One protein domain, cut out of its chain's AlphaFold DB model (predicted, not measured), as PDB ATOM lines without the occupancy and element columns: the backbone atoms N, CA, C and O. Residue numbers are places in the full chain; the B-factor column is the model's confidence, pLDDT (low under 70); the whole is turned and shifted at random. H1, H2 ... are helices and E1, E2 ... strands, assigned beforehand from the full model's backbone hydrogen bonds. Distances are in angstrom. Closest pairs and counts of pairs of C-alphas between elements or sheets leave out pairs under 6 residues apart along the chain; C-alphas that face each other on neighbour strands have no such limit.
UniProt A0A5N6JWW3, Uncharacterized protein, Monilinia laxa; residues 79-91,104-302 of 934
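Overview. This is residues 79 to 91 and 104 to 302 of the 934 residues of an uncharacterized protein of Monilinia laxa (UniProt A0A5N6JWW3). Picture two lobes joined by one long helix: a small closed barrel of five strands, E1 to E5, with H1 along its outside, and a cluster of six shorter helices, H3 to H8, gathered about the later part of the long helix H2. H2 starts beside the barrel, on its outside, and runs on into the helical lobe, where H3, H6 and H7 pack on it and H8 packs on H6. The printed part has 212 residues with eight named helices and five named strands, in the order H1 E1 E2 E3 E4 E5 H2 H3 H4 H5 H6 H7 H8. The class is mixed, helices and strands; the barrel is mixed too, antiparallel but for its parallel closing pair, E5 and E1. The whole is compact, with a radius of gyration of the C-alphas of 18.2 A and spans of 51 by 42 by 32 A.

Along the chain. Find C-alpha 79 at (11.985, -21.395, 1.340); from there H1, residues 79 to 91, runs 18.3 A. After the cut, E1 is residues 105 to 115, 24.3 A, and bends by 90 degrees at residue 111. E2, residues 141 to 149, covers 23.4 A and bends by 63 degrees at residue 144. E3, residues 152 to 166, covers 25.2 A and bends by 110 degrees at residue 162. E4, residues 180 to 184, and E5, residues 192 to 196, are short. Look next for C-alpha 204 at (19.955, 0.896, 13.637), where H2 begins; it runs 37.6 A to residue 229. Then come H3, residues 242 to 250, H4, residues 255 to 264, H5, residues 270 to 275, H6, residues 277 to 285, H7, residues 289 to 293, and H8, residues 295 to 301, which ends with C-alpha 301 at (-7.145, 3.838, 24.356).

Arrangement. Begin at the barrel: E1 to E5 form a meander, each strand the antiparallel neighbour of the one before, and each successive pair is a hairpin. Look for N 110 and O 146 at 2.9 A between E1 and E2, N 147 and O 154 at 2.8 A between E2 and E3, N 165 and O 181 at 2.9 A between E3 and E4, and N 194 and O 182 at 2.8 A between E4 and E5. The ring closes where E5 and E1 are parallel, with N 109 and O 195 at 2.8 A. The pairing of E3 is staggered: residues 152 to 161 pair with E2 and residues 161 to 166 with E4. H1 is on the barrel, outside it, at a height over the sheet of 7.6 A; it runs along the strands, at 23 degrees to E2 on the local plane, and its closest C-alphas to E3 are those of Ala 81 and His 154, 5.8 A apart. H2 is also on the barrel, outside it, at a height of 10.1 A, slantwise to the strands at 34 degrees to E3 on the local plane. With residues 217 to 221 alone H2 touches H6, the same way at a steep tilt of 57 degrees; their closest C-alphas are those of Ser 217 and Leu 280, 5.8 A apart. With residues 219 to 223 alone it touches H3, about perpendicular at 89 degrees, closest at C-alphas 223 and 243, 6.8 A. With residues 221 to 225 alone it only just touches H7, with 3 pairs of C-alphas within 8 A, closest at C-alphas 224 and 291, 7.4 A. H6 touches H8, opposite ways at a steep tilt of 43 degrees, closest at C-alphas 277 and 301, 6.6 A. H4 is close to H2 but not clearly touching it, with C-alphas 212 and 260 at 6.8 A, and H5 and H2 are near each other, with 6 pairs of C-alphas within 10 A. H1 is apart from the other seven helices. Each O i to N i+4 pair is within hydrogen-bond range in H1, H3, H5, H6 and H8; the figures are 21 of 22 in H2, 5 of 6 in H4 and 0 of 1 in H7, where 2 of 2 O i to N i+3 pairs are in range.

Size, cuts and confidence. The two C-alphas farthest apart are those of Asn 91 and His 237, 54.3 A. Residues 92 to 103 are not printed, and C-alphas 91 and 104 are 17.6 A apart across this cut. Of the links that are printed whole, E1 to E2, E3 to E4 and H2 to H3 are long. The mean pLDDT of the printed part is 92.0, and no printed residue is under 70.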
ATOM      1  N   ASN A  79      12.257 -19.962   1.224       92.06
ATOM      2  CA  ASN A  79      11.985 -21.395   1.340       92.06
ATOM      3  C   ASN A  79      13.242 -22.266   1.147       92.06
ATOM      4  O   ASN A  79      13.407 -23.268   1.838       92.06
ATOM      5  N   GLU A  80      14.123 -21.883   0.220       92.00
ATOM      6  CA  GLU A  80      15.395 -22.569  -0.036       92.00
ATOM      7  C   GLU A  80      16.361 -22.373   1.140       92.00
ATOM      8  O   GLU A  80      16.963 -23.338   1.608       92.00
ATOM      9  N   ALA A  81      16.440 -21.146   1.668       91.69
ATOM     10  CA  ALA A  81      17.229 -20.820   2.852       91.69
ATOM     11  C   ALA A  81      16.746 -21.599   4.086       91.69
ATOM     12  O   ALA A  81      17.544 -22.255   4.748       91.69
ATOM     13  N   CYS A  82      15.439 -21.599   4.371       91.12
ATOM     14  CA  CYS A  82      14.879 -22.341   5.500       91.12
ATOM     15  C   CYS A  82      15.122 -23.851   5.373       91.12
ATOM     16  O   CYS A  82      15.513 -24.477   6.352       91.12
ATOM     17  N   ALA A  83      14.953 -24.443   4.184       89.88
ATOM     18  CA  ALA A  83      15.219 -25.868   3.978       89.88
ATOM     19  C   ALA A  83      16.694 -26.231   4.224       89.88
ATOM     20  O   ALA A  83      16.975 -27.230   4.887       89.88
ATOM     21  N   ALA A  84      17.630 -25.410   3.737       89.75
ATOM     22  CA  ALA A  84      19.064 -25.612   3.953       89.75
ATOM     23  C   ALA A  84      19.456 -25.464   5.433       89.75
ATOM     24  O   ALA A  84      20.214 -26.276   5.962       89.75
ATOM     25  N   LEU A  85      18.898 -24.469   6.128       90.44
ATOM     26  CA  LEU A  85      19.148 -24.252   7.556       90.44
ATOM     27  C   LEU A  85      18.551 -25.371   8.425       90.44
ATOM     28  O   LEU A  85      19.204 -25.823   9.361       90.44
ATOM     29  N   LEU A  86      17.361 -25.885   8.090       89.75
ATOM     30  CA  LEU A  86      16.778 -27.054   8.765       89.75
ATOM     31  C   LEU A  86      17.643 -28.308   8.594       89.75
ATOM     32  O   LEU A  86      17.823 -29.066   9.546       89.75
ATOM     33  N   GLN A  87      18.197 -28.527   7.398       86.44
ATOM     34  CA  GLN A  87      19.128 -29.633   7.163       86.44
ATOM     35  C   GLN A  87      20.387 -29.501   8.025       86.44
ATOM     36  O   GLN A  87      20.827 -30.492   8.602       86.44
ATOM     37  N   GLU A  88      20.931 -28.294   8.172       85.62
ATOM     38  CA  GLU A  88      22.090 -28.034   9.034       85.62
ATOM     39  C   GLU A  88      21.796 -28.318  10.519       85.62
ATOM     40  O   GLU A  88      22.642 -28.886  11.211       85.62
ATOM     41  N   ILE A  89      20.592 -27.986  11.008       84.06
ATOM     42  CA  ILE A  89      20.151 -28.358  12.366       84.06
ATOM     43  C   ILE A  89      20.101 -29.881  12.513       84.06
ATOM     44  O   ILE A  89      20.675 -30.428  13.454       84.06
ATOM     45  N   ASN A  90      19.467 -30.570  11.562       81.50
ATOM     46  CA  ASN A  90      19.324 -32.029  11.590       81.50
ATOM     47  C   ASN A  90      20.676 -32.757  11.490       81.50
ATOM     48  O   ASN A  90      20.855 -33.813  12.091       81.50
ATOM     49  N   ASN A  91      21.648 -32.188  10.771       78.12
ATOM     50  CA  ASN A  91      22.991 -32.756  10.631       78.12
ATOM     51  C   ASN A  91      23.840 -32.632  11.909       78.12
ATOM     52  O   ASN A  91      24.761 -33.425  12.103       78.12
ATOM     53  N   PHE A 104       9.458 -24.679  19.216       81.69
ATOM     54  CA  PHE A 104       9.586 -24.016  17.918       81.69
ATOM     55  C   PHE A 104      11.033 -24.044  17.392       81.69
ATOM     56  O   PHE A 104      11.987 -24.235  18.151       81.69
ATOM     57  N   VAL A 105      11.219 -23.833  16.085       89.00
ATOM     58  CA  VAL A 105      12.546 -23.743  15.450       89.00
ATOM     59  C   VAL A 105      12.946 -22.276  15.302       89.00
ATOM     60  O   VAL A 105      12.166 -21.484  14.779       89.00
ATOM     61  N   GLU A 106      14.168 -21.909  15.699       90.88
ATOM     62  CA  GLU A 106      14.686 -20.544  15.524       90.88
ATOM     63  C   GLU A 106      15.933 -20.465  14.634       90.88
ATOM     64  O   GLU A 106      16.819 -21.317  14.704       90.88
ATOM     65  N   PHE A 107      16.006 -19.411  13.813       94.25
ATOM     66  CA  PHE A 107      17.202 -19.014  13.058       94.25
ATOM     67  C   PHE A 107      17.624 -17.594  13.437       94.25
ATOM     68  O   PHE A 107      16.772 -16.729  13.642       94.25
ATOM     69  N   ASP A 108      18.927 -17.324  13.455       95.50
ATOM     70  CA  ASP A 108      19.446 -15.983  13.731       95.50
ATOM     71  C   ASP A 108      19.310 -15.087  12.496       95.50
ATOM     72  O   ASP A 108      19.750 -15.459  11.407       95.50
ATOM     73  N   LEU A 109      18.747 -13.890  12.681       96.25
ATOM     74  CA  LEU A 109      18.596 -12.850  11.664       96.25
ATOM     75  C   LEU A 109      19.547 -11.678  11.958       96.25
ATOM     76  O   LEU A 109      19.343 -10.893  12.890       96.25
ATOM     77  N   THR A 110      20.595 -11.561  11.144       95.50
ATOM     78  CA  THR A 110      21.627 -10.513  11.206       95.50
ATOM     79  C   THR A 110      21.578  -9.611   9.975       95.50
ATOM     80  O   THR A 110      20.924  -9.921   8.980       95.50
ATOM     81  N   GLU A 111      22.243  -8.458  10.061       94.44
ATOM     82  CA  GLU A 111      22.249  -7.404   9.039       94.44
ATOM     83  C   GLU A 111      20.856  -7.109   8.467       94.44
ATOM     84  O   GLU A 111      20.668  -7.017   7.254       94.44
ATOM     85  N   PHE A 112      19.859  -6.980   9.345       95.75
ATOM     86  CA  PHE A 112      18.475  -6.857   8.900       95.75
ATOM     87  C   PHE A 112      18.009  -5.408   8.725       95.75
ATOM     88  O   PHE A 112      18.489  -4.470   9.372       95.75
ATOM     89  N   SER A 113      17.035  -5.216   7.843       95.94
ATOM     90  CA  SER A 113      16.297  -3.962   7.683       95.94
ATOM     91  C   SER A 113      14.817  -4.261   7.492       95.94
ATOM     92  O   SER A 113      14.472  -5.192   6.769       95.94
ATOM     93  N   VAL A 114      13.948  -3.481   8.141       96.69
ATOM     94  CA  VAL A 114      12.489  -3.636   8.059       96.69
ATOM     95  C   VAL A 114      11.884  -2.404   7.409       96.69
ATOM     96  O   VAL A 114      12.238  -1.266   7.736       96.69
ATOM     97  N   TYR A 115      10.970  -2.627   6.474       96.00
ATOM     98  CA  TYR A 115      10.392  -1.564   5.667       96.00
ATOM     99  C   TYR A 115       8.980  -1.892   5.185       96.00
ATOM    100  O   TYR A 115       8.522  -3.037   5.201       96.00
ATOM    101  N   MET A 116       8.279  -0.849   4.750       95.00
ATOM    102  CA  MET A 116       6.937  -0.953   4.194       95.00
ATOM    103  C   MET A 116       6.928  -1.699   2.854       95.00
ATOM    104  O   MET A 116       7.823  -1.493   2.029       95.00
ATOM    105  N   PRO A 117       5.878  -2.488   2.566       92.88
ATOM    106  CA  PRO A 117       5.612  -2.941   1.206       92.88
ATOM    107  C   PRO A 117       5.327  -1.752   0.276       92.88
ATOM    108  O   PRO A 117       5.175  -0.611   0.720       92.88
ATOM    109  N   ASP A 118       5.235  -2.016  -1.026       91.25
ATOM    110  CA  ASP A 118       4.898  -0.990  -2.013       91.25
ATOM    111  C   ASP A 118       3.493  -0.427  -1.746       91.25
ATOM    112  O   ASP A 118       2.482  -1.102  -1.944       91.25
ATOM    113  N   THR A 119       3.427   0.801  -1.238       87.00
ATOM    114  CA  THR A 119       2.183   1.500  -0.905       87.00
ATOM    115  C   THR A 119       2.233   2.914  -1.462       87.00
ATOM    116  O   THR A 119       3.304   3.499  -1.606       87.00
ATOM    117  N   SER A 120       1.066   3.491  -1.748       82.62
ATOM    118  CA  SER A 120       0.954   4.813  -2.374       82.62
ATOM    119  C   SER A 120       1.512   5.963  -1.532       82.62
ATOM    120  O   SER A 120       1.923   6.971  -2.097       82.62
ATOM    121  N   LEU A 121       1.514   5.832  -0.200       80.31
ATOM    122  CA  LEU A 121       1.949   6.889   0.718       80.31
ATOM    123  C   LEU A 121       3.354   6.666   1.288       80.31
ATOM    124  O   LEU A 121       4.073   7.640   1.481       80.31
ATOM    125  N   TYR A 122       3.731   5.415   1.577       84.38
ATOM    126  CA  TYR A 122       4.943   5.086   2.343       84.38
ATOM    127  C   TYR A 122       5.739   3.926   1.734       84.38
ATOM    128  O   TYR A 122       6.432   3.208   2.454       84.38
ATOM    129  N   GLY A 123       5.591   3.674   0.431       90.12
ATOM    130  CA  GLY A 123       6.189   2.515  -0.228       90.12
ATOM    131  C   GLY A 123       7.689   2.402   0.028       90.12
ATOM    132  O   GLY A 123       8.426   3.353  -0.211       90.12
ATOM    133  N   TRP A 124       8.139   1.228   0.482       92.94
ATOM    134  CA  TRP A 124       9.555   0.893   0.715       92.94
ATOM    135  C   TRP A 124      10.259   1.652   1.846       92.94
ATOM    136  O   TRP A 124      11.446   1.415   2.072       92.94
ATOM    137  N   GLU A 125       9.581   2.553   2.556       94.19
ATOM    138  CA  GLU A 125      10.209   3.315   3.635       94.19
ATOM    139  C   GLU A 125      10.537   2.424   4.837       94.19
ATOM    140  O   GLU A 125       9.722   1.596   5.256       94.19
ATOM    141  N   LEU A 126      11.712   2.635   5.435       94.50
ATOM    142  CA  LEU A 126      12.099   2.004   6.695       94.50
ATOM    143  C   LEU A 126      11.121   2.415   7.812       94.50
ATOM    144  O   LEU A 126      10.712   3.582   7.916       94.50
ATOM    145  N   ARG A 127      10.741   1.450   8.654       93.06
ATOM    146  CA  ARG A 127       9.791   1.632   9.765       93.06
ATOM    147  C   ARG A 127      10.219   0.836  10.983       93.06
ATOM    148  O   ARG A 127      10.710  -0.273  10.834       93.06
ATOM    149  N   GLY A 128       9.991   1.389  12.172       93.31
ATOM    150  CA  GLY A 128      10.197   0.658  13.420       93.31
ATOM    151  C   GLY A 128       9.156  -0.445  13.610       93.31
ATOM    152  O   GLY A 128       8.008  -0.314  13.181       93.31
ATOM    153  N   LEU A 129       9.547  -1.531  14.278       94.69
ATOM    154  CA  LEU A 129       8.690  -2.701  14.498       94.69
ATOM    155  C   LEU A 129       7.449  -2.394  15.350       94.69
ATOM    156  O   LEU A 129       6.434  -3.066  15.202       94.69
ATOM    157  N   GLN A 130       7.485  -1.351  16.179       92.31
ATOM    158  CA  GLN A 130       6.349  -0.925  16.998       92.31
ATOM    159  C   GLN A 130       5.119  -0.503  16.185       92.31
ATOM    160  O   GLN A 130       3.995  -0.614  16.674       92.31
ATOM    161  N   ASP A 131       5.314  -0.054  14.940       91.50
ATOM    162  CA  ASP A 131       4.221   0.350  14.054       91.50
ATOM    163  C   ASP A 131       3.451  -0.864  13.497       91.50
ATOM    164  O   ASP A 131       2.312  -0.705  13.044       91.50
ATOM    165  N   LEU A 132       4.035  -2.070  13.548       91.31
ATOM    166  CA  LEU A 132       3.444  -3.299  13.015       91.31
ATOM    167  C   LEU A 132       2.134  -3.627  13.738       91.31
ATOM    168  O   LEU A 132       2.125  -3.942  14.928       91.31
ATOM    169  N   ALA A 133       1.031  -3.569  12.993       84.38
ATOM    170  CA  ALA A 133      -0.345  -3.748  13.459       84.38
ATOM    171  C   ALA A 133      -0.827  -2.749  14.535       84.38
ATOM    172  O   ALA A 133      -1.995  -2.793  14.915       84.38
ATOM    173  N   SER A 134       0.016  -1.808  14.971       85.00
ATOM    174  CA  SER A 134      -0.343  -0.743  15.922       85.00
ATOM    175  C   SER A 134      -0.769   0.553  15.229       85.00
ATOM    176  O   SER A 134      -1.420   1.404  15.835       85.00
ATOM    177  N   LYS A 135      -0.403   0.728  13.952       85.38
ATOM    178  CA  LYS A 135      -0.697   1.926  13.157       85.38
ATOM    179  C   LYS A 135      -1.561   1.587  11.947       85.38
ATOM    180  O   LYS A 135      -1.357   0.583  11.263       85.38
ATOM    181  N   VAL A 136      -2.524   2.457  11.640       82.94
ATOM    182  CA  VAL A 136      -3.388   2.295  10.461       82.94
ATOM    183  C   VAL A 136      -2.522   2.212   9.197       82.94
ATOM    184  O   VAL A 136      -1.563   2.965   9.027       82.94
ATOM    185  N   GLY A 137      -2.822   1.244   8.329       82.62
ATOM    186  CA  GLY A 137      -2.060   0.989   7.101       82.62
ATOM    187  C   GLY A 137      -0.762   0.187   7.276       82.62
ATOM    188  O   GLY A 137      -0.138  -0.137   6.273       82.62
ATOM    189  N   HIS A 138      -0.373  -0.188   8.501       89.06
ATOM    190  CA  HIS A 138       0.869  -0.924   8.796       89.06
ATOM    191  C   HIS A 138       0.567  -2.387   9.179       89.06
ATOM    192  O   HIS A 138       0.932  -2.861  10.249       89.06
ATOM    193  N   SER A 139      -0.173  -3.107   8.324       88.38
ATOM    194  CA  SER A 139      -0.677  -4.464   8.631       88.38
ATOM    195  C   SER A 139       0.342  -5.598   8.457       88.38
ATOM    196  O   SER A 139       0.138  -6.685   8.993       88.38
ATOM    197  N   TYR A 140       1.394  -5.367   7.675       93.75
ATOM    198  CA  TYR A 140       2.522  -6.273   7.476       93.75
ATOM    199  C   TYR A 140       3.715  -5.467   6.967       93.75
ATOM    200  O   TYR A 140       3.525  -4.423   6.335       93.75
ATOM    201  N   PHE A 141       4.921  -5.966   7.209       96.62
ATOM    202  CA  PHE A 141       6.164  -5.376   6.717       96.62
ATOM    203  C   PHE A 141       6.954  -6.388   5.893       96.62
ATOM    204  O   PHE A 141       6.610  -7.568   5.815       96.62
ATOM    205  N   LEU A 142       8.005  -5.892   5.250       96.62
ATOM    206  CA  LEU A 142       9.018  -6.684   4.573       96.62
ATOM    207  C   LEU A 142      10.332  -6.571   5.346       96.62
ATOM    208  O   LEU A 142      10.615  -5.514   5.919       96.62
ATOM    209  N   PHE A 143      11.147  -7.622   5.326       96.94
ATOM    210  CA  PHE A 143      12.535  -7.529   5.763       96.94
ATOM    211  C   PHE A 143      13.527  -8.032   4.711       96.94
ATOM    212  O   PHE A 143      13.230  -8.933   3.921       96.94
ATOM    213  N   ASP A 144      14.717  -7.439   4.747       96.00
ATOM    214  CA  ASP A 144      15.943  -7.966   4.141       96.00
ATOM    215  C   ASP A 144      16.907  -8.329   5.271       96.00
ATOM    216  O   ASP A 144      16.910  -7.636   6.291       96.00
ATOM    217  N   GLY A 145      17.725  -9.367   5.101       96.25
ATOM    218  CA  GLY A 145      18.772  -9.719   6.065       96.25
ATOM    219  C   GLY A 145      19.396 -11.090   5.821       96.25
ATOM    220  O   GLY A 145      19.121 -11.749   4.818       96.25
ATOM    221  N   ILE A 146      20.257 -11.517   6.739       96.31
ATOM    222  CA  ILE A 146      20.984 -12.788   6.684       96.31
ATOM    223  C   ILE A 146      20.401 -13.739   7.724       96.31
ATOM    224  O   ILE A 146      20.462 -13.470   8.921       96.31
ATOM    225  N   LEU A 147      19.857 -14.862   7.259       95.81
ATOM    226  CA  LEU A 147      19.443 -15.979   8.102       95.81
ATOM    227  C   LEU A 147      20.627 -16.907   8.339       95.81
ATOM    228  O   LEU A 147      21.345 -17.243   7.393       95.81
ATOM    229  N   SER A 148      20.822 -17.343   9.580       93.81
ATOM    230  CA  SER A 148      21.966 -18.177   9.933       93.81
ATOM    231  C   SER A 148      21.678 -19.221  11.006       93.81
ATOM    232  O   SER A 148      20.888 -19.005  11.924       93.81
ATOM    233  N   VAL A 149      22.357 -20.362  10.868       90.06
ATOM    234  CA  VAL A 149      22.444 -21.433  11.869       90.06
ATOM    235  C   VAL A 149      23.875 -21.961  11.869       90.06
ATOM    236  O   VAL A 149      24.328 -22.607  10.921       90.06
ATOM    237  N   GLY A 150      24.614 -21.697  12.947       83.62
ATOM    238  CA  GLY A 150      26.035 -22.030  13.032       83.62
ATOM    239  C   GLY A 150      26.846 -21.387  11.904       83.62
ATOM    240  O   GLY A 150      26.989 -20.172  11.879       83.62
ATOM    241  N   ASN A 151      27.370 -22.198  10.975       84.31
ATOM    242  CA  ASN A 151      28.206 -21.719   9.867       84.31
ATOM    243  C   ASN A 151      27.427 -21.513   8.556       84.31
ATOM    244  O   ASN A 151      27.990 -20.979   7.602       84.31
ATOM    245  N   SER A 152      26.166 -21.951   8.483       89.81
ATOM    246  CA  SER A 152      25.337 -21.780   7.288       89.81
ATOM    247  C   SER A 152      24.657 -20.413   7.317       89.81
ATOM    248  O   SER A 152      24.069 -20.040   8.335       89.81
ATOM    249  N   GLN A 153      24.764 -19.657   6.221       93.75
ATOM    250  CA  GLN A 153      24.259 -18.288   6.100       93.75
ATOM    251  C   GLN A 153      23.596 -18.068   4.739       93.75
ATOM    252  O   GLN A 153      24.175 -18.383   3.700       93.75
ATOM    253  N   HIS A 154      22.405 -17.472   4.743       94.56
ATOM    254  CA  HIS A 154      21.636 -17.180   3.537       94.56
ATOM    255  C   HIS A 154      21.053 -15.773   3.597       94.56
ATOM    256  O   HIS A 154      20.310 -15.440   4.519       94.56
ATOM    257  N   HIS A 155      21.348 -14.950   2.593       95.19
ATOM    258  CA  HIS A 155      20.755 -13.623   2.487       95.19
ATOM    259  C   HIS A 155      19.388 -13.715   1.817       95.19
ATOM    260  O   HIS A 155      19.268 -14.248   0.713       95.19
ATOM    261  N   VAL A 156      18.367 -13.178   2.474       95.19
ATOM    262  CA  VAL A 156      16.987 -13.132   1.992       95.19
ATOM    263  C   VAL A 156      16.557 -11.680   1.809       95.19
ATOM    264  O   VAL A 156      17.020 -10.780   2.510       95.19
ATOM    265  N   GLN A 157      15.682 -11.443   0.835       94.56
ATOM    266  CA  GLN A 157      15.165 -10.113   0.524       94.56
ATOM    267  C   GLN A 157      13.649 -10.147   0.362       94.56
ATOM    268  O   GLN A 157      13.105 -11.096  -0.209       94.56
ATOM    269  N   ARG A 158      12.991  -9.062   0.778       94.25
ATOM    270  CA  ARG A 158      11.546  -8.819   0.646       94.25
ATOM    271  C   ARG A 158      10.693  -9.913   1.278       94.25
ATOM    272  O   ARG A 158       9.652 -10.267   0.726       94.25
ATOM    273  N   VAL A 159      11.122 -10.439   2.421       96.31
ATOM    274  CA  VAL A 159      10.367 -11.472   3.136       96.31
ATOM    275  C   VAL A 159       9.197 -10.814   3.875       96.31
ATOM    276  O   VAL A 159       9.441  -9.975   4.746       96.31
ATOM    277  N   PRO A 160       7.933 -11.135   3.536       96.25
ATOM    278  CA  PRO A 160       6.773 -10.554   4.196       96.25
ATOM    279  C   PRO A 160       6.519 -11.203   5.556       96.25
ATOM    280  O   PRO A 160       6.596 -12.424   5.696       96.25
ATOM    281  N   PHE A 161       6.170 -10.387   6.549       96.00
ATOM    282  CA  PHE A 161       5.824 -10.861   7.884       96.00
ATOM    283  C   PHE A 161       4.759  -9.993   8.557       96.00
ATOM    284  O   PHE A 161       4.647  -8.784   8.317       96.00
ATOM    285  N   ARG A 162       3.991 -10.633   9.441       93.69
ATOM    286  CA  ARG A 162       2.901 -10.021  10.225       93.69
ATOM    287  C   ARG A 162       3.077 -10.172  11.725       93.69
ATOM    288  O   ARG A 162       2.431  -9.457  12.485       93.69
ATOM    289  N   ILE A 163       3.924 -11.106  12.141       90.75
ATOM    290  CA  ILE A 163       4.078 -11.502  13.533       90.75
ATOM    291  C   ILE A 163       5.473 -11.091  13.993       90.75
ATOM    292  O   ILE A 163       6.479 -11.423  13.365       90.75
ATOM    293  N   CYS A 164       5.496 -10.343  15.089       92.81
ATOM    294  CA  CYS A 164       6.680  -9.991  15.853       92.81
ATOM    295  C   CYS A 164       6.353 -10.320  17.306       92.81
ATOM    296  O   CYS A 164       5.398  -9.753  17.837       92.81
ATOM    297  N   SER A 165       7.119 -11.226  17.906       91.31
ATOM    298  CA  SER A 165       6.931 -11.696  19.277       91.31
ATOM    299  C   SER A 165       8.083 -11.214  20.147       91.31
ATOM    300  O   SER A 165       9.242 -11.292  19.733       91.31
ATOM    301  N   ILE A 166       7.761 -10.736  21.345       92.62
ATOM    302  CA  ILE A 166       8.724 -10.371  22.388       92.62
ATOM    303  C   ILE A 166       8.647 -11.446  23.478       92.62
ATOM    304  O   ILE A 166       7.560 -11.926  23.791       92.62
ATOM    305  N   GLY A 167       9.787 -11.877  24.007       88.62
ATOM    306  CA  GLY A 167       9.876 -12.864  25.086       88.62
ATOM    307  C   GLY A 167      10.426 -12.287  26.382       88.62
ATOM    308  O   GLY A 167      10.569 -11.075  26.525       88.62
ATOM    309  N   ASN A 168      10.756 -13.189  27.310       90.75
ATOM    310  CA  ASN A 168      11.272 -12.877  28.648       90.75
ATOM    311  C   ASN A 168      10.319 -12.006  29.492       90.75
ATOM    312  O   ASN A 168      10.754 -11.133  30.240       90.75
ATOM    313  N   TYR A 169       9.011 -12.253  29.379       90.31
ATOM    314  CA  TYR A 169       8.048 -11.784  30.378       90.31
ATOM    315  C   TYR A 169       8.233 -12.567  31.681       90.31
ATOM    316  O   TYR A 169       8.523 -13.763  31.635       90.31
ATOM    317  N   GLY A 170       8.055 -11.901  32.818       88.69
ATOM    318  CA  GLY A 170       8.329 -12.441  34.149       88.69
ATOM    319  C   GLY A 170       9.213 -11.513  34.986       88.69
ATOM    320  O   GLY A 170      10.106 -10.829  34.474       88.69
ATOM    321  N   GLU A 171       8.972 -11.489  36.300       89.00
ATOM    322  CA  GLU A 171       9.759 -10.685  37.249       89.00
ATOM    323  C   GLU A 171      11.210 -11.184  37.378       89.00
ATOM    324  O   GLU A 171      12.094 -10.424  37.774       89.00
ATOM    325  N   GLU A 172      11.466 -12.446  37.027       89.88
ATOM    326  CA  GLU A 172      12.781 -13.086  37.058       89.88
ATOM    327  C   GLU A 172      13.742 -12.580  35.975       89.88
ATOM    328  O   GLU A 172      14.958 -12.658  36.151       89.88
ATOM    329  N   PHE A 173      13.212 -12.044  34.875       90.38
ATOM    330  CA  PHE A 173      14.002 -11.442  33.805       90.38
ATOM    331  C   PHE A 173      14.099  -9.938  34.036       90.38
ATOM    332  O   PHE A 173      13.127  -9.308  34.433       90.38
ATOM    333  N   ASP A 174      15.249  -9.327  33.791       89.62
ATOM    334  CA  ASP A 174      15.476  -7.889  33.979       89.62
ATOM    335  C   ASP A 174      15.514  -7.094  32.664       89.62
ATOM    336  O   ASP A 174      15.438  -5.867  32.691       89.62
ATOM    337  N   ASP A 175      15.589  -7.795  31.534       92.12
ATOM    338  CA  ASP A 175      15.635  -7.283  30.163       92.12
ATOM    339  C   ASP A 175      15.064  -8.354  29.212       92.12
ATOM    340  O   ASP A 175      15.002  -9.549  29.527       92.12
ATOM    341  N   ILE A 176      14.675  -7.938  28.013       90.94
ATOM    342  CA  ILE A 176      14.282  -8.839  26.932       90.94
ATOM    343  C   ILE A 176      15.456  -9.659  26.374       90.94
ATOM    344  O   ILE A 176      15.216 -10.658  25.715       90.94
ATOM    345  N   ASP A 177      16.723  -9.273  26.573       85.88
ATOM    346  CA  ASP A 177      17.914 -10.044  26.147       85.88
ATOM    347  C   ASP A 177      17.900 -10.532  24.679       85.88
ATOM    348  O   ASP A 177      18.321 -11.642  24.316       85.88
ATOM    349  N   GLY A 178      17.381  -9.683  23.787       82.12
ATOM    350  CA  GLY A 178      17.240 -10.007  22.366       82.12
ATOM    351  C   GLY A 178      16.269 -11.163  22.094       82.12
ATOM    352  O   GLY A 178      16.388 -11.842  21.069       82.12
ATOM    353  N   ALA A 179      15.332 -11.422  23.007       91.06
ATOM    354  CA  ALA A 179      14.178 -12.301  22.839       91.06
ATOM    355  C   ALA A 179      13.122 -11.615  21.955       91.06
ATOM    356  O   ALA A 179      12.026 -11.284  22.401       91.06
ATOM    357  N   ILE A 180      13.486 -11.330  20.704       94.69
ATOM    358  CA  ILE A 180      12.583 -10.770  19.698       94.69
ATOM    359  C   ILE A 180      12.627 -11.674  18.478       94.69
ATOM    360  O   ILE A 180      13.696 -11.884  17.897       94.69
ATOM    361  N   TRP A 181      11.458 -12.148  18.057       94.69
ATOM    362  CA  TRP A 181      11.324 -13.041  16.916       94.69
ATOM    363  C   TRP A 181      10.353 -12.495  15.879       94.69
ATOM    364  O   TRP A 181       9.274 -12.013  16.215       94.69
ATOM    365  N   LEU A 182      10.719 -12.622  14.606       95.31
ATOM    366  CA  LEU A 182       9.820 -12.405  13.477       95.31
ATOM    367  C   LEU A 182       9.346 -13.747  12.932       95.31
ATOM    368  O   LEU A 182      10.125 -14.694  12.851       95.31
ATOM    369  N   GLN A 183       8.096 -13.813  12.493       94.31
ATOM    370  CA  GLN A 183       7.581 -14.966  11.759       94.31
ATOM    371  C   GLN A 183       6.983 -14.497  10.435       94.31
ATOM    372  O   GLN A 183       6.052 -13.683  10.403       94.31
ATOM    373  N   SER A 184       7.556 -14.993   9.340       94.75
ATOM    374  CA  SER A 184       7.109 -14.681   7.985       94.75
ATOM    375  C   SER A 184       5.756 -15.299   7.670       94.75
ATOM    376  O   SER A 184       5.350 -16.300   8.264       94.75
ATOM    377  N   ASP A 185       5.084 -14.743   6.663       92.25
ATOM    378  CA  ASP A 185       3.799 -15.254   6.179       92.25
ATOM    379  C   ASP A 185       3.915 -16.728   5.729       92.25
ATOM    380  O   ASP A 185       2.998 -17.520   5.966       92.25
ATOM    381  N   LEU A 186       5.067 -17.117   5.158       91.25
ATOM    382  CA  LEU A 186       5.378 -18.494   4.755       91.25
ATOM    383  C   LEU A 186       5.412 -19.455   5.952       91.25
ATOM    384  O   LEU A 186       4.909 -20.575   5.852       91.25
ATOM    385  N   ASN A 187       5.990 -19.017   7.071       90.75
ATOM    386  CA  ASN A 187       6.287 -19.875   8.216       90.75
ATOM    387  C   ASN A 187       5.258 -19.821   9.349       90.75
ATOM    388  O   ASN A 187       5.432 -20.465  10.381       90.75
ATOM    389  N   THR A 188       4.133 -19.138   9.133       83.88
ATOM    390  CA  THR A 188       3.000 -19.097  10.079       83.88
ATOM    391  C   THR A 188       2.461 -20.472  10.484       83.88
ATOM    392  O   THR A 188       1.828 -20.596  11.528       83.88
ATOM    393  N   ARG A 189       2.682 -21.514   9.669       82.81
ATOM    394  CA  ARG A 189       2.218 -22.891   9.929       82.81
ATOM    395  C   ARG A 189       3.323 -23.869  10.323       82.81
ATOM    396  O   ARG A 189       3.009 -25.009  10.641       82.81
ATOM    397  N   THR A 190       4.587 -23.468  10.229       80.31
ATOM    398  CA  THR A 190       5.745 -24.366  10.376       80.31
ATOM    399  C   THR A 190       6.508 -24.145  11.681       80.31
ATOM    400  O   THR A 190       7.552 -24.756  11.861       80.31
ATOM    401  N   GLU A 191       5.999 -23.297  12.585       84.69
ATOM    402  CA  GLU A 191       6.635 -22.932  13.866       84.69
ATOM    403  C   GLU A 191       8.113 -22.516  13.729       84.69
ATOM    404  O   GLU A 191       8.917 -22.699  14.642       84.69
ATOM    405  N   ILE A 192       8.481 -21.934  12.582       91.69
ATOM    406  CA  ILE A 192       9.815 -21.371  12.344       91.69
ATOM    407  C   ILE A 192       9.786 -19.876  12.670       91.69
ATOM    408  O   ILE A 192       8.908 -19.147  12.200       91.69
ATOM    409  N   TYR A 193      10.777 -19.423  13.434       93.81
ATOM    410  CA  TYR A 193      10.938 -18.047  13.893       93.81
ATOM    411  C   TYR A 193      12.341 -17.509  13.588       93.81
ATOM    412  O   TYR A 193      13.331 -18.240  13.583       93.81
ATOM    413  N   TYR A 194      12.439 -16.201  13.362       95.56
ATOM    414  CA  TYR A 194      13.694 -15.505  13.083       95.56
ATOM    415  C   TYR A 194      14.063 -14.600  14.252       95.56
ATOM    416  O   TYR A 194      13.427 -13.565  14.456       95.56
ATOM    417  N   ARG A 195      15.088 -14.977  15.017       95.31
ATOM    418  CA  ARG A 195      15.554 -14.214  16.174       95.31
ATOM    419  C   ARG A 195      16.393 -13.024  15.726       95.31
ATOM    420  O   ARG A 195      17.403 -13.194  15.045       95.31
ATOM    421  N   LEU A 196      16.008 -11.817  16.128       95.88
ATOM    422  CA  LEU A 196      16.750 -10.609  15.772       95.88
ATOM    423  C   LEU A 196      18.093 -10.548  16.502       95.88
ATOM    424  O   LEU A 196      18.163 -10.725  17.718       95.88
ATOM    425  N   LYS A 197      19.159 -10.261  15.750       94.25
ATOM    426  CA  LYS A 197      20.510 -10.053  16.284       94.25
ATOM    427  C   LYS A 197      21.012  -8.648  15.979       94.25
ATOM    428  O   LYS A 197      20.861  -7.751  16.798       94.25
ATOM    429  N   THR A 198      21.608  -8.435  14.809       94.12
ATOM    430  CA  THR A 198      22.235  -7.158  14.444       94.12
ATOM    431  C   THR A 198      21.479  -6.484  13.299       94.12
ATOM    432  O   THR A 198      21.285  -7.108  12.259       94.12
ATOM    433  N   PRO A 199      21.040  -5.220  13.437       95.50
ATOM    434  CA  PRO A 199      20.442  -4.490  12.324       95.50
ATOM    435  C   PRO A 199      21.518  -4.015  11.335       95.50
ATOM    436  O   PRO A 199      22.699  -3.898  11.664       95.50
ATOM    437  N   THR A 200      21.099  -3.673  10.120       93.38
ATOM    438  CA  THR A 200      21.916  -2.870   9.199       93.38
ATOM    439  C   THR A 200      22.164  -1.464   9.752       93.38
ATOM    440  O   THR A 200      21.326  -0.902  10.459       93.38
ATOM    441  N   SER A 201      23.280  -0.846   9.350       90.62
ATOM    442  CA  SER A 201      23.680   0.510   9.760       90.62
ATOM    443  C   SER A 201      22.587   1.579   9.606       90.62
ATOM    444  O   SER A 201      22.466   2.471  10.438       90.62
ATOM    445  N   GLU A 202      21.793   1.499   8.541       90.62
ATOM    446  CA  GLU A 202      20.719   2.438   8.214       90.62
ATOM    447  C   GLU A 202      19.436   2.183   9.011       90.62
ATOM    448  O   GLU A 202      18.632   3.097   9.200       90.62
ATOM    449  N   TYR A 203      19.244   0.953   9.490       94.12
ATOM    450  CA  TYR A 203      18.073   0.559  10.266       94.12
ATOM    451  C   TYR A 203      18.298   0.682  11.781       94.12
ATOM    452  O   TYR A 203      17.334   0.764  12.542       94.12
ATOM    453  N   THR A 204      19.557   0.778  12.225       93.06
ATOM    454  CA  THR A 204      19.955   0.896  13.637       93.06
ATOM    455  C   THR A 204      19.131   1.921  14.420       93.06
ATOM    456  O   THR A 204      18.668   1.605  15.513       93.06
ATOM    457  N   ARG A 205      18.857   3.110  13.861       90.69
ATOM    458  CA  ARG A 205      18.068   4.152  14.552       90.69
ATOM    459  C   ARG A 205      16.638   3.719  14.905       90.69
ATOM    460  O   ARG A 205      16.106   4.148  15.923       90.69
ATOM    461  N   PHE A 206      16.014   2.878  14.077       92.62
ATOM    462  CA  PHE A 206      14.668   2.358  14.327       92.62
ATOM    463  C   PHE A 206      14.709   1.199  15.317       92.62
ATOM    464  O   PHE A 206      13.839   1.092  16.178       92.62
ATOM    465  N   HIS A 207      15.733   0.350  15.206       93.88
ATOM    466  CA  HIS A 207      15.898  -0.798  16.085       93.88
ATOM    467  C   HIS A 207      16.207  -0.385  17.529       93.88
ATOM    468  O   HIS A 207      15.573  -0.909  18.434       93.88
ATOM    469  N   ILE A 208      17.094   0.596  17.751       91.62
ATOM    470  CA  ILE A 208      17.413   1.101  19.100       91.62
ATOM    471  C   ILE A 208      16.150   1.613  19.802       91.62
ATOM    472  O   ILE A 208      15.839   1.173  20.907       91.62
ATOM    473  N   GLY A 209      15.372   2.476  19.137       91.81
ATOM    474  CA  GLY A 209      14.119   2.984  19.706       91.81
ATOM    475  C   GLY A 209      13.093   1.877  19.976       91.81
ATOM    476  O   GLY A 209      12.361   1.938  20.962       91.81
ATOM    477  N   PHE A 210      13.064   0.839  19.135       94.62
ATOM    478  CA  PHE A 210      12.213  -0.327  19.352       94.62
ATOM    479  C   PHE A 210      12.655  -1.174  20.552       94.62
ATOM    480  O   PHE A 210      11.794  -1.594  21.314       94.62
ATOM    481  N   LEU A 211      13.959  -1.396  20.762       94.50
ATOM    482  CA  LEU A 211      14.469  -2.157  21.913       94.50
ATOM    483  C   LEU A 211      14.061  -1.511  23.239       94.50
ATOM    484  O   LEU A 211      13.582  -2.200  24.140       94.50
ATOM    485  N   TRP A 212      14.178  -0.184  23.338       95.00
ATOM    486  CA  TRP A 212      13.732   0.546  24.525       95.00
ATOM    487  C   TRP A 212      12.231   0.344  24.788       95.00
ATOM    488  O   TRP A 212      11.812   0.110  25.923       95.00
ATOM    489  N   LEU A 213      11.415   0.389  23.729       95.12
ATOM    490  CA  LEU A 213       9.966   0.209  23.816       95.12
ATOM    491  C   LEU A 213       9.554  -1.250  24.086       95.12
ATOM    492  O   LEU A 213       8.575  -1.487  24.793       95.12
ATOM    493  N   ALA A 214      10.294  -2.228  23.570       95.12
ATOM    494  CA  ALA A 214      10.087  -3.640  23.872       95.12
ATOM    495  C   ALA A 214      10.336  -3.919  25.364       95.12
ATOM    496  O   ALA A 214       9.502  -4.552  26.010       95.12
ATOM    497  N   ASN A 215      11.395  -3.336  25.937       95.75
ATOM    498  CA  ASN A 215      11.629  -3.361  27.383       95.75
ATOM    499  C   ASN A 215      10.529  -2.656  28.177       95.75
ATOM    500  O   ASN A 215      10.051  -3.188  29.178       95.75
ATOM    501  N   LEU A 216      10.046  -1.503  27.701       96.44
ATOM    502  CA  LEU A 216       8.884  -0.857  28.316       96.44
ATOM    503  C   LEU A 216       7.669  -1.792  28.328       96.44
ATOM    504  O   LEU A 216       6.989  -1.874  29.346       96.44
ATOM    505  N   SER A 217       7.403  -2.505  27.230       95.75
ATOM    506  CA  SER A 217       6.296  -3.463  27.157       95.75
ATOM    507  C   SER A 217       6.476  -4.635  28.112       95.75
ATOM    508  O   SER A 217       5.504  -5.025  28.752       95.75
ATOM    509  N   LYS A 218       7.692  -5.180  28.222       94.88
ATOM    510  CA  LYS A 218       8.032  -6.234  29.186       94.88
ATOM    511  C   LYS A 218       7.700  -5.780  30.601       94.88
ATOM    512  O   LYS A 218       6.832  -6.358  31.249       94.88
ATOM    513  N   HIS A 219       8.297  -4.674  31.043       96.38
ATOM    514  CA  HIS A 219       8.081  -4.179  32.402       96.38
ATOM    515  C   HIS A 219       6.624  -3.765  32.642       96.38
ATOM    516  O   HIS A 219       6.106  -3.975  33.735       96.38
ATOM    517  N   PHE A 220       5.943  -3.202  31.638       96.94
ATOM    518  CA  PHE A 220       4.519  -2.867  31.716       96.94
ATOM    519  C   PHE A 220       3.653  -4.101  31.980       96.94
ATOM    520  O   PHE A 220       2.767  -4.053  32.838       96.94
ATOM    521  N   VAL A 221       3.894  -5.191  31.248       96.25
ATOM    522  CA  VAL A 221       3.165  -6.454  31.406       96.25
ATOM    523  C   VAL A 221       3.403  -7.023  32.796       96.25
ATOM    524  O   VAL A 221       2.434  -7.307  33.497       96.25
ATOM    525  N   ASP A 222       4.659  -7.125  33.221       95.81
ATOM    526  CA  ASP A 222       5.009  -7.713  34.516       95.81
ATOM    527  C   ASP A 222       4.421  -6.910  35.672       95.81
ATOM    528  O   ASP A 222       3.778  -7.464  36.562       95.81
ATOM    529  N   TYR A 223       4.533  -5.579  35.610       97.00
ATOM    530  CA  TYR A 223       3.896  -4.698  36.582       97.00
ATOM    531  C   TYR A 223       2.377  -4.887  36.613       97.00
ATOM    532  O   TYR A 223       1.763  -4.895  37.685       97.00
ATOM    533  N   SER A 224       1.757  -5.039  35.441       96.31
ATOM    534  CA  SER A 224       0.315  -5.243  35.335       96.31
ATOM    535  C   SER A 224      -0.103  -6.573  35.961       96.31
ATOM    536  O   SER A 224      -1.076  -6.595  36.714       96.31
ATOM    537  N   LEU A 225       0.640  -7.656  35.717       95.06
ATOM    538  CA  LEU A 225       0.413  -8.966  36.334       95.06
ATOM    539  C   LEU A 225       0.585  -8.904  37.858       95.06
ATOM    540  O   LEU A 225      -0.331  -9.296  38.582       95.06
ATOM    541  N   ALA A 226       1.666  -8.295  38.350       94.88
ATOM    542  CA  ALA A 226       1.905  -8.088  39.781       94.88
ATOM    543  C   ALA A 226       0.779  -7.283  40.458       94.88
ATOM    544  O   ALA A 226       0.372  -7.564  41.591       94.88
ATOM    545  N   CYS A 227       0.230  -6.280  39.764       95.06
ATOM    546  CA  CYS A 227      -0.932  -5.536  40.248       95.06
ATOM    547  C   CYS A 227      -2.184  -6.417  40.321       95.06
ATOM    548  O   CYS A 227      -2.904  -6.353  41.319       95.06
ATOM    549  N   GLN A 228      -2.431  -7.260  39.313       93.00
ATOM    550  CA  GLN A 228      -3.571  -8.181  39.312       93.00
ATOM    551  C   GLN A 228      -3.488  -9.202  40.452       93.00
ATOM    552  O   GLN A 228      -4.490  -9.426  41.136       93.00
ATOM    553  N   GLU A 229      -2.307  -9.754  40.734       92.44
ATOM    554  CA  GLU A 229      -2.088 -10.657  41.876       92.44
ATOM    555  C   GLU A 229      -2.432  -9.991  43.214       92.44
ATOM    556  O   GLU A 229      -3.065 -10.590  44.086       92.44
ATOM    557  N   GLN A 230      -2.097  -8.706  43.352       92.94
ATOM    558  CA  GLN A 230      -2.413  -7.894  44.530       92.94
ATOM    559  C   GLN A 230      -3.838  -7.320  44.522       92.94
ATOM    560  O   GLN A 230      -4.187  -6.561  45.428       92.94
ATOM    561  N   ARG A 231      -4.667  -7.655  43.521       90.75
ATOM    562  CA  ARG A 231      -6.016  -7.094  43.302       90.75
ATOM    563  C   ARG A 231      -6.031  -5.563  43.233       90.75
ATOM    564  O   ARG A 231      -6.977  -4.922  43.694       90.75
ATOM    565  N   LYS A 232      -4.974  -4.978  42.673       93.06
ATOM    566  CA  LYS A 232      -4.854  -3.546  42.401       93.06
ATOM    567  C   LYS A 232      -5.250  -3.251  40.961       93.06
ATOM    568  O   LYS A 232      -4.968  -4.018  40.043       93.06
ATOM    569  N   GLU A 233      -5.905  -2.115  40.774       92.69
ATOM    570  CA  GLU A 233      -6.253  -1.608  39.454       92.69
ATOM    571  C   GLU A 233      -5.012  -1.034  38.758       92.69
ATOM    572  O   GLU A 233      -4.198  -0.369  39.395       92.69
ATOM    573  N   VAL A 234      -4.882  -1.291  37.452       95.38
ATOM    574  CA  VAL A 234      -3.846  -0.693  36.600       95.38
ATOM    575  C   VAL A 234      -4.459   0.503  35.878       95.38
ATOM    576  O   VAL A 234      -5.240   0.338  34.938       95.38
ATOM    577  N   SER A 235      -4.101   1.699  36.333       94.25
ATOM    578  CA  SER A 235      -4.529   3.008  35.828       94.25
ATOM    579  C   SER A 235      -3.315   3.815  35.361       94.25
ATOM    580  O   SER A 235      -2.182   3.591  35.797       94.25
ATOM    581  N   ILE A 236      -3.538   4.828  34.522       94.06
ATOM    582  CA  ILE A 236      -2.504   5.788  34.118       94.06
ATOM    583  C   ILE A 236      -1.817   6.458  35.315       94.06
ATOM    584  O   ILE A 236      -0.659   6.860  35.225       94.06
ATOM    585  N   HIS A 237      -2.493   6.555  36.462       93.50
ATOM    586  CA  HIS A 237      -1.935   7.156  37.672       93.50
ATOM    587  C   HIS A 237      -0.767   6.352  38.254       93.50
ATOM    588  O   HIS A 237       0.180   6.958  38.753       93.50
ATOM    589  N   ASN A 238      -0.773   5.022  38.119       94.62
ATOM    590  CA  ASN A 238       0.312   4.166  38.608       94.62
ATOM    591  C   ASN A 238       1.646   4.463  37.910       94.62
ATOM    592  O   ASN A 238       2.717   4.389  38.509       94.62
ATOM    593  N   PHE A 239       1.585   4.880  36.646       95.50
ATOM    594  CA  PHE A 239       2.761   5.212  35.844       95.50
ATOM    595  C   PHE A 239       3.343   6.595  36.156       95.50
ATOM    596  O   PHE A 239       4.296   7.009  35.504       95.50
ATOM    597  N   ARG A 240       2.798   7.322  37.141       92.12
ATOM    598  CA  ARG A 240       3.390   8.573  37.637       92.12
ATOM    599  C   ARG A 240       4.633   8.328  38.499       92.12
ATOM    600  O   ARG A 240       5.551   9.137  38.451       92.12
ATOM    601  N   SER A 241       4.627   7.267  39.307       90.56
ATOM    602  CA  SER A 241       5.720   6.942  40.237       90.56
ATOM    603  C   SER A 241       5.765   5.468  40.632       90.56
ATOM    604  O   SER A 241       6.851   4.904  40.744       90.56
ATOM    605  N   ASP A 242       4.610   4.829  40.835       94.25
ATOM    606  CA  ASP A 242       4.522   3.477  41.406       94.25
ATOM    607  C   ASP A 242       5.220   2.438  40.527       94.25
ATOM    608  O   ASP A 242       5.953   1.593  41.033       94.25
ATOM    609  N   PHE A 243       5.041   2.539  39.207       96.06
ATOM    610  CA  PHE A 243       5.707   1.688  38.220       96.06
ATOM    611  C   PHE A 243       7.239   1.764  38.323       96.06
ATOM    612  O   PHE A 243       7.917   0.743  38.422       96.06
ATOM    613  N   ALA A 244       7.787   2.981  38.371       93.62
ATOM    614  CA  ALA A 244       9.225   3.213  38.486       93.62
ATOM    615  C   ALA A 244       9.784   2.737  39.838       93.62
ATOM    616  O   ALA A 244      10.871   2.162  39.911       93.62
ATOM    617  N   GLN A 245       9.040   2.955  40.927       93.50
ATOM    618  CA  GLN A 245       9.408   2.468  42.260       93.50
ATOM    619  C   GLN A 245       9.392   0.939  42.332       93.50
ATOM    620  O   GLN A 245      10.320   0.349  42.885       93.50
ATOM    621  N   TRP A 246       8.377   0.299  41.750       95.69
ATOM    622  CA  TRP A 246       8.295  -1.155  41.649       95.69
ATOM    623  C   TRP A 246       9.472  -1.718  40.848       95.69
ATOM    624  O   TRP A 246      10.190  -2.569  41.369       95.69
ATOM    625  N   GLY A 247       9.749  -1.180  39.656       93.75
ATOM    626  CA  GLY A 247      10.836  -1.667  38.801       93.75
ATOM    627  C   GLY A 247      12.205  -1.566  39.479       93.75
ATOM    628  O   GLY A 247      12.956  -2.539  39.505       93.75
ATOM    629  N   ARG A 248      12.500  -0.437  40.144       92.25
ATOM    630  CA  ARG A 248      13.741  -0.276  40.929       92.25
ATOM    631  C   ARG A 248      13.843  -1.243  42.103       92.25
ATOM    632  O   ARG A 248      14.951  -1.613  42.472       92.25
ATOM    633  N   LYS A 249      12.720  -1.626  42.713       93.88
ATOM    634  CA  LYS A 249      12.702  -2.577  43.830       93.88
ATOM    635  C   LYS A 249      12.958  -4.004  43.350       93.88
ATOM    636  O   LYS A 249      13.754  -4.701  43.972       93.88
ATOM    637  N   ILE A 250      12.287  -4.428  42.280       94.62
ATOM    638  CA  ILE A 250      12.415  -5.784  41.731       94.62
ATOM    639  C   ILE A 250      13.792  -5.979  41.083       94.62
ATOM    640  O   ILE A 250      14.460  -6.974  41.346       94.62
ATOM    641  N   HIS A 251      14.273  -4.990  40.326       93.62
ATOM    642  CA  HIS A 251      15.528  -5.065  39.571       93.62
ATOM    643  C   HIS A 251      16.657  -4.220  40.189       93.62
ATOM    644  O   HIS A 251      17.495  -3.663  39.478       93.62
ATOM    645  N   ALA A 252      16.706  -4.114  41.523       87.62
ATOM    646  CA  ALA A 252      17.643  -3.237  42.238       87.62
ATOM    647  C   ALA A 252      19.128  -3.484  41.898       87.62
ATOM    648  O   ALA A 252      19.922  -2.547  41.922       87.62
ATOM    649  N   GLY A 253      19.498  -4.728  41.575       88.75
ATOM    650  CA  GLY A 253      20.867  -5.128  41.227       88.75
ATOM    651  C   GLY A 253      21.157  -5.273  39.728       88.75
ATOM    652  O   GLY A 253      22.255  -5.697  39.382       88.75
ATOM    653  N   SER A 254      20.202  -4.974  38.842       93.69
ATOM    654  CA  SER A 254      20.377  -5.165  37.396       93.69
ATOM    655  C   SER A 254      20.979  -3.933  36.728       93.69
ATOM    656  O   SER A 254      20.341  -2.884  36.649       93.69
ATOM    657  N   GLU A 255      22.180  -4.062  36.163       93.81
ATOM    658  CA  GLU A 255      22.790  -2.994  35.359       93.81
ATOM    659  C   GLU A 255      21.975  -2.682  34.091       93.81
ATOM    660  O   GLU A 255      21.886  -1.521  33.685       93.81
ATOM    661  N   LYS A 256      21.326  -3.693  33.498       93.81
ATOM    662  CA  LYS A 256      20.517  -3.543  32.278       93.81
ATOM    663  C   LYS A 256      19.270  -2.704  32.533       93.81
ATOM    664  O   LYS A 256      19.044  -1.718  31.828       93.81
ATOM    665  N   PHE A 257      18.521  -3.027  33.590       94.25
ATOM    666  CA  PHE A 257      17.350  -2.250  33.989       94.25
ATOM    667  C   PHE A 257      17.730  -0.802  34.315       94.25
ATOM    668  O   PHE A 257      17.074   0.133  33.855       94.25
ATOM    669  N   GLN A 258      18.812  -0.600  35.079       92.69
ATOM    670  CA  GLN A 258      19.274   0.746  35.430       92.69
ATOM    671  C   GLN A 258      19.666   1.552  34.188       92.69
ATOM    672  O   GLN A 258      19.313   2.727  34.099       92.69
ATOM    673  N   SER A 259      20.327   0.931  33.208       93.75
ATOM    674  CA  SER A 259      20.660   1.575  31.934       93.75
ATOM    675  C   SER A 259      19.404   1.994  31.157       93.75
ATOM    676  O   SER A 259      19.297   3.148  30.747       93.75
ATOM    677  N   TRP A 260      18.429   1.091  30.996       94.88
ATOM    678  CA  TRP A 260      17.156   1.379  30.314       94.88
ATOM    679  C   TRP A 260      16.363   2.499  31.002       94.88
ATOM    680  O   TRP A 260      15.825   3.404  30.354       94.88
ATOM    681  N   TYR A 261      16.324   2.468  32.333       92.81
ATOM    682  CA  TYR A 261      15.654   3.473  33.147       92.81
ATOM    683  C   TYR A 261      16.310   4.852  33.015       92.81
ATOM    684  O   TYR A 261      15.626   5.864  32.825       92.81
ATOM    685  N   GLN A 262      17.644   4.903  33.083       91.38
ATOM    686  CA  GLN A 262      18.419   6.137  32.944       91.38
ATOM    687  C   GLN A 262      18.297   6.752  31.547       91.38
ATOM    688  O   GLN A 262      18.298   7.977  31.440       91.38
ATOM    689  N   GLU A 263      18.125   5.939  30.501       92.06
ATOM    690  CA  GLU A 263      17.881   6.429  29.137       92.06
ATOM    691  C   GLU A 263      16.589   7.261  29.045       92.06
ATOM    692  O   GLU A 263      16.547   8.276  28.347       92.06
ATOM    693  N   TYR A 264      15.546   6.894  29.798       92.25
ATOM    694  CA  TYR A 264      14.316   7.692  29.892       92.25
ATOM    695  C   TYR A 264      14.456   8.901  30.829       92.25
ATOM    696  O   TYR A 264      13.896   9.973  30.567       92.25
ATOM    697  N   GLY A 265      15.202   8.722  31.924       85.94
ATOM    698  CA  GLY A 265      15.676   9.797  32.796       85.94
ATOM    699  C   GLY A 265      14.634  10.413  33.736       85.94
ATOM    700  O   GLY A 265      14.874  11.501  34.259       85.94
ATOM    701  N   ARG A 266      13.470   9.779  33.944       87.94
ATOM    702  CA  ARG A 266      12.418  10.269  34.861       87.94
ATOM    703  C   ARG A 266      11.509   9.153  35.390       87.94
ATOM    704  O   ARG A 266      11.273   8.172  34.697       87.94
ATOM    705  N   ASP A 267      10.919   9.367  36.566       89.62
ATOM    706  CA  ASP A 267       9.992   8.419  37.214       89.62
ATOM    707  C   ASP A 267       8.580   8.412  36.579       89.62
ATOM    708  O   ASP A 267       7.840   7.439  36.717       89.62
ATOM    709  N   ASP A 268       8.196   9.482  35.869       92.81
ATOM    710  CA  ASP A 268       6.865   9.632  35.261       92.81
ATOM    711  C   ASP A 268       6.811   9.049  33.838       92.81
ATOM    712  O   ASP A 268       7.197   9.689  32.851       92.81
ATOM    713  N   PHE A 269       6.291   7.827  33.725       95.69
ATOM    714  CA  PHE A 269       6.134   7.071  32.480       95.69
ATOM    715  C   PHE A 269       4.817   7.347  31.749       95.69
ATOM    716  O   PHE A 269       4.623   6.840  30.643       95.69
ATOM    717  N   ARG A 270       3.914   8.182  32.284       94.50
ATOM    718  CA  ARG A 270       2.588   8.418  31.672       94.50
ATOM    719  C   ARG A 270       2.673   8.858  30.212       94.50
ATOM    720  O   ARG A 270       1.844   8.446  29.402       94.50
ATOM    721  N   GLN A 271       3.678   9.664  29.863       93.50
ATOM    722  CA  GLN A 271       3.921  10.105  28.485       93.50
ATOM    723  C   GLN A 271       4.321   8.942  27.570       93.50
ATOM    724  O   GLN A 271       3.722   8.778  26.510       93.50
ATOM    725  N   ALA A 272       5.291   8.125  27.992       94.81
ATOM    726  CA  ALA A 272       5.755   6.971  27.228       94.81
ATOM    727  C   ALA A 272       4.641   5.936  27.020       94.81
ATOM    728  O   ALA A 272       4.456   5.451  25.902       94.81
ATOM    729  N   ILE A 273       3.854   5.662  28.063       95.81
ATOM    730  CA  ILE A 273       2.696   4.765  27.995       95.81
ATOM    731  C   ILE A 273       1.628   5.323  27.053       95.81
ATOM    732  O   ILE A 273       1.185   4.627  26.145       95.81
ATOM    733  N   SER A 274       1.251   6.598  27.209       93.69
ATOM    734  CA  SER A 274       0.204   7.212  26.381       93.69
ATOM    735  C   SER A 274       0.588   7.274  24.901       93.69
ATOM    736  O   SER A 274      -0.262   7.052  24.041       93.69
ATOM    737  N   ALA A 275       1.857   7.552  24.594       92.69
ATOM    738  CA  ALA A 275       2.353   7.619  23.220       92.69
ATOM    739  C   ALA A 275       2.362   6.252  22.517       92.69
ATOM    740  O   ALA A 275       2.208   6.200  21.299       92.69
ATOM    741  N   ASN A 276       2.511   5.159  23.273       94.75
ATOM    742  CA  ASN A 276       2.667   3.803  22.740       94.75
ATOM    743  C   ASN A 276       1.527   2.855  23.149       94.75
ATOM    744  O   ASN A 276       1.672   1.638  23.069       94.75
ATOM    745  N   ILE A 277       0.381   3.391  23.575       94.12
ATOM    746  CA  ILE A 277      -0.692   2.604  24.198       94.12
ATOM    747  C   ILE A 277      -1.241   1.498  23.287       94.12
ATOM    748  O   ILE A 277      -1.525   0.403  23.759       94.12
ATOM    749  N   THR A 278      -1.344   1.747  21.978       93.50
ATOM    750  CA  THR A 278      -1.827   0.747  21.015       93.50
ATOM    751  C   THR A 278      -0.862  -0.428  20.892       93.50
ATOM    752  O   THR A 278      -1.300  -1.575  20.834       93.50
ATOM    753  N   PHE A 279       0.444  -0.146  20.894       93.81
ATOM    754  CA  PHE A 279       1.481  -1.174  20.895       93.81
ATOM    755  C   PHE A 279       1.433  -1.981  22.198       93.81
ATOM    756  O   PHE A 279       1.328  -3.200  22.157       93.81
ATOM    757  N   LEU A 280       1.381  -1.306  23.350       95.38
ATOM    758  CA  LEU A 280       1.291  -1.968  24.656       95.38
ATOM    759  C   LEU A 280       0.042  -2.848  24.782       95.38
ATOM    760  O   LEU A 280       0.127  -3.954  25.310       95.38
ATOM    761  N   PHE A 281      -1.108  -2.391  24.276       94.69
ATOM    762  CA  PHE A 281      -2.338  -3.185  24.250       94.69
ATOM    763  C   PHE A 281      -2.174  -4.449  23.401       94.69
ATOM    764  O   PHE A 281      -2.515  -5.539  23.860       94.69
ATOM    765  N   LYS A 282      -1.620  -4.317  22.188       91.06
ATOM    766  CA  LYS A 282      -1.347  -5.446  21.287       91.06
ATOM    767  C   LYS A 282      -0.470  -6.498  21.971       91.06
ATOM    768  O   LYS A 282      -0.851  -7.666  21.984       91.06
ATOM    769  N   GLU A 283       0.659  -6.085  22.546       91.56
ATOM    770  CA  GLU A 283       1.591  -7.008  23.207       91.56
ATOM    771  C   GLU A 283       0.958  -7.646  24.454       91.56
ATOM    772  O   GLU A 283       1.020  -8.857  24.631       91.56
ATOM    773  N   SER A 284       0.241  -6.870  25.275       92.69
ATOM    774  CA  SER A 284      -0.386  -7.375  26.509       92.69
ATOM    775  C   SER A 284      -1.476  -8.419  26.243       92.69
ATOM    776  O   SER A 284      -1.578  -9.419  26.954       92.69
ATOM    777  N   VAL A 285      -2.308  -8.204  25.219       86.81
ATOM    778  CA  VAL A 285      -3.413  -9.116  24.872       86.81
ATOM    779  C   VAL A 285      -2.908 -10.441  24.296       86.81
ATOM    780  O   VAL A 285      -3.622 -11.441  24.384       86.81
ATOM    781  N   GLY A 286      -1.699 -10.464  23.728       83.19
ATOM    782  CA  GLY A 286      -1.062 -11.687  23.239       83.19
ATOM    783  C   GLY A 286      -0.629 -12.653  24.348       83.19
ATOM    784  O   GLY A 286      -0.424 -13.827  24.063       83.19
ATOM    785  N   ILE A 287      -0.519 -12.182  25.595       87.62
ATOM    786  CA  ILE A 287       0.065 -12.944  26.710       87.62
ATOM    787  C   ILE A 287      -1.013 -13.649  27.534       87.62
ATOM    788  O   ILE A 287      -0.931 -14.850  27.777       87.62
ATOM    789  N   THR A 288      -2.038 -12.918  27.981       87.56
ATOM    790  CA  THR A 288      -3.139 -13.494  28.768       87.56
ATOM    791  C   THR A 288      -4.426 -12.687  28.624       87.56
ATOM    792  O   THR A 288      -4.409 -11.464  28.472       87.56
ATOM    793  N   GLU A 289      -5.573 -13.365  28.727       86.75
ATOM    794  CA  GLU A 289      -6.890 -12.726  28.648       86.75
ATOM    795  C   GLU A 289      -7.137 -11.727  29.786       86.75
ATOM    796  O   GLU A 289      -7.842 -10.737  29.584       86.75
ATOM    797  N   ILE A 290      -6.520 -11.934  30.957       88.12
ATOM    798  CA  ILE A 290      -6.679 -11.055  32.127       88.12
ATOM    799  C   ILE A 290      -6.264  -9.617  31.776       88.12
ATOM    800  O   ILE A 290      -6.994  -8.664  32.069       88.12
ATOM    801  N   LEU A 291      -5.151  -9.460  31.050       92.44
ATOM    802  CA  LEU A 291      -4.606  -8.159  30.656       92.44
ATOM    803  C   LEU A 291      -5.478  -7.422  29.629       92.44
ATOM    804  O   LEU A 291      -5.323  -6.217  29.454       92.44
ATOM    805  N   ARG A 292      -6.442  -8.084  28.976       92.44
ATOM    806  CA  ARG A 292      -7.383  -7.418  28.056       92.44
ATOM    807  C   ARG A 292      -8.366  -6.497  28.785       92.44
ATOM    808  O   ARG A 292      -8.892  -5.569  28.181       92.44
ATOM    809  N   SER A 293      -8.617  -6.746  30.068       90.62
ATOM    810  CA  SER A 293      -9.653  -6.057  30.850       90.62
ATOM    811  C   SER A 293      -9.145  -4.916  31.741       90.62
ATOM    812  O   SER A 293      -9.920  -4.382  32.537       90.62
ATOM    813  N   LEU A 294      -7.873  -4.519  31.608       94.19
ATOM    814  CA  LEU A 294      -7.280  -3.473  32.448       94.19
ATOM    815  C   LEU A 294      -7.984  -2.120  32.267       94.19
ATOM    816  O   LEU A 294      -8.370  -1.729  31.163       94.19
ATOM    817  N   GLN A 295      -8.088  -1.368  33.363       93.62
ATOM    818  CA  GLN A 295      -8.727  -0.054  33.375       93.62
ATOM    819  C   GLN A 295      -8.005   0.963  32.486       93.62
ATOM    820  O   GLN A 295      -8.658   1.764  31.816       93.62
ATOM    821  N   ILE A 296      -6.673   0.915  32.425       95.06
ATOM    822  CA  ILE A 296      -5.866   1.836  31.615       95.06
ATOM    823  C   ILE A 296      -6.282   1.879  30.132       95.06
ATOM    824  O   ILE A 296      -6.197   2.933  29.494       95.06
ATOM    825  N   TRP A 297      -6.813   0.780  29.584       95.12
ATOM    826  CA  TRP A 297      -7.338   0.750  28.215       95.12
ATOM    827  C   TRP A 297      -8.580   1.629  28.064       95.12
ATOM    828  O   TRP A 297      -8.675   2.404  27.111       95.12
ATOM    829  N   LYS A 298      -9.488   1.604  29.045       93.00
ATOM    830  CA  LYS A 298     -10.669   2.480  29.076       93.00
ATOM    831  C   LYS A 298     -10.292   3.947  29.243       93.00
ATOM    832  O   LYS A 298     -10.972   4.822  28.713       93.00
ATOM    833  N   GLU A 299      -9.216   4.232  29.969       92.06
ATOM    834  CA  GLU A 299      -8.748   5.600  30.212       92.06
ATOM    835  C   GLU A 299      -8.120   6.238  28.967       92.06
ATOM    836  O   GLU A 299      -8.481   7.355  28.594       92.06
ATOM    837  N   ILE A 300      -7.199   5.537  28.299       91.31
ATOM    838  CA  ILE A 300      -6.311   6.160  27.301       91.31
ATOM    839  C   ILE A 300      -6.622   5.709  25.874       91.31
ATOM    840  O   ILE A 300      -6.600   6.537  24.957       91.31
ATOM    841  N   LEU A 301      -6.908   4.417  25.679       91.25
ATOM    842  CA  LEU A 301      -7.145   3.838  24.356       91.25
ATOM    843  C   LEU A 301      -8.585   4.104  23.900       91.25
ATOM    844  O   LEU A 301      -8.801   4.724  22.860       91.25
ATOM    845  N   GLU A 302      -9.564   3.692  24.702       91.56
ATOM    846  CA  GLU A 302     -10.990   3.861  24.400       91.56
ATOM    847  C   GLU A 302     -11.528   5.237  24.809       91.56
ATOM    848  O   GLU A 302     -12.499   5.720  24.227       91.56
TER     849      GLU A 302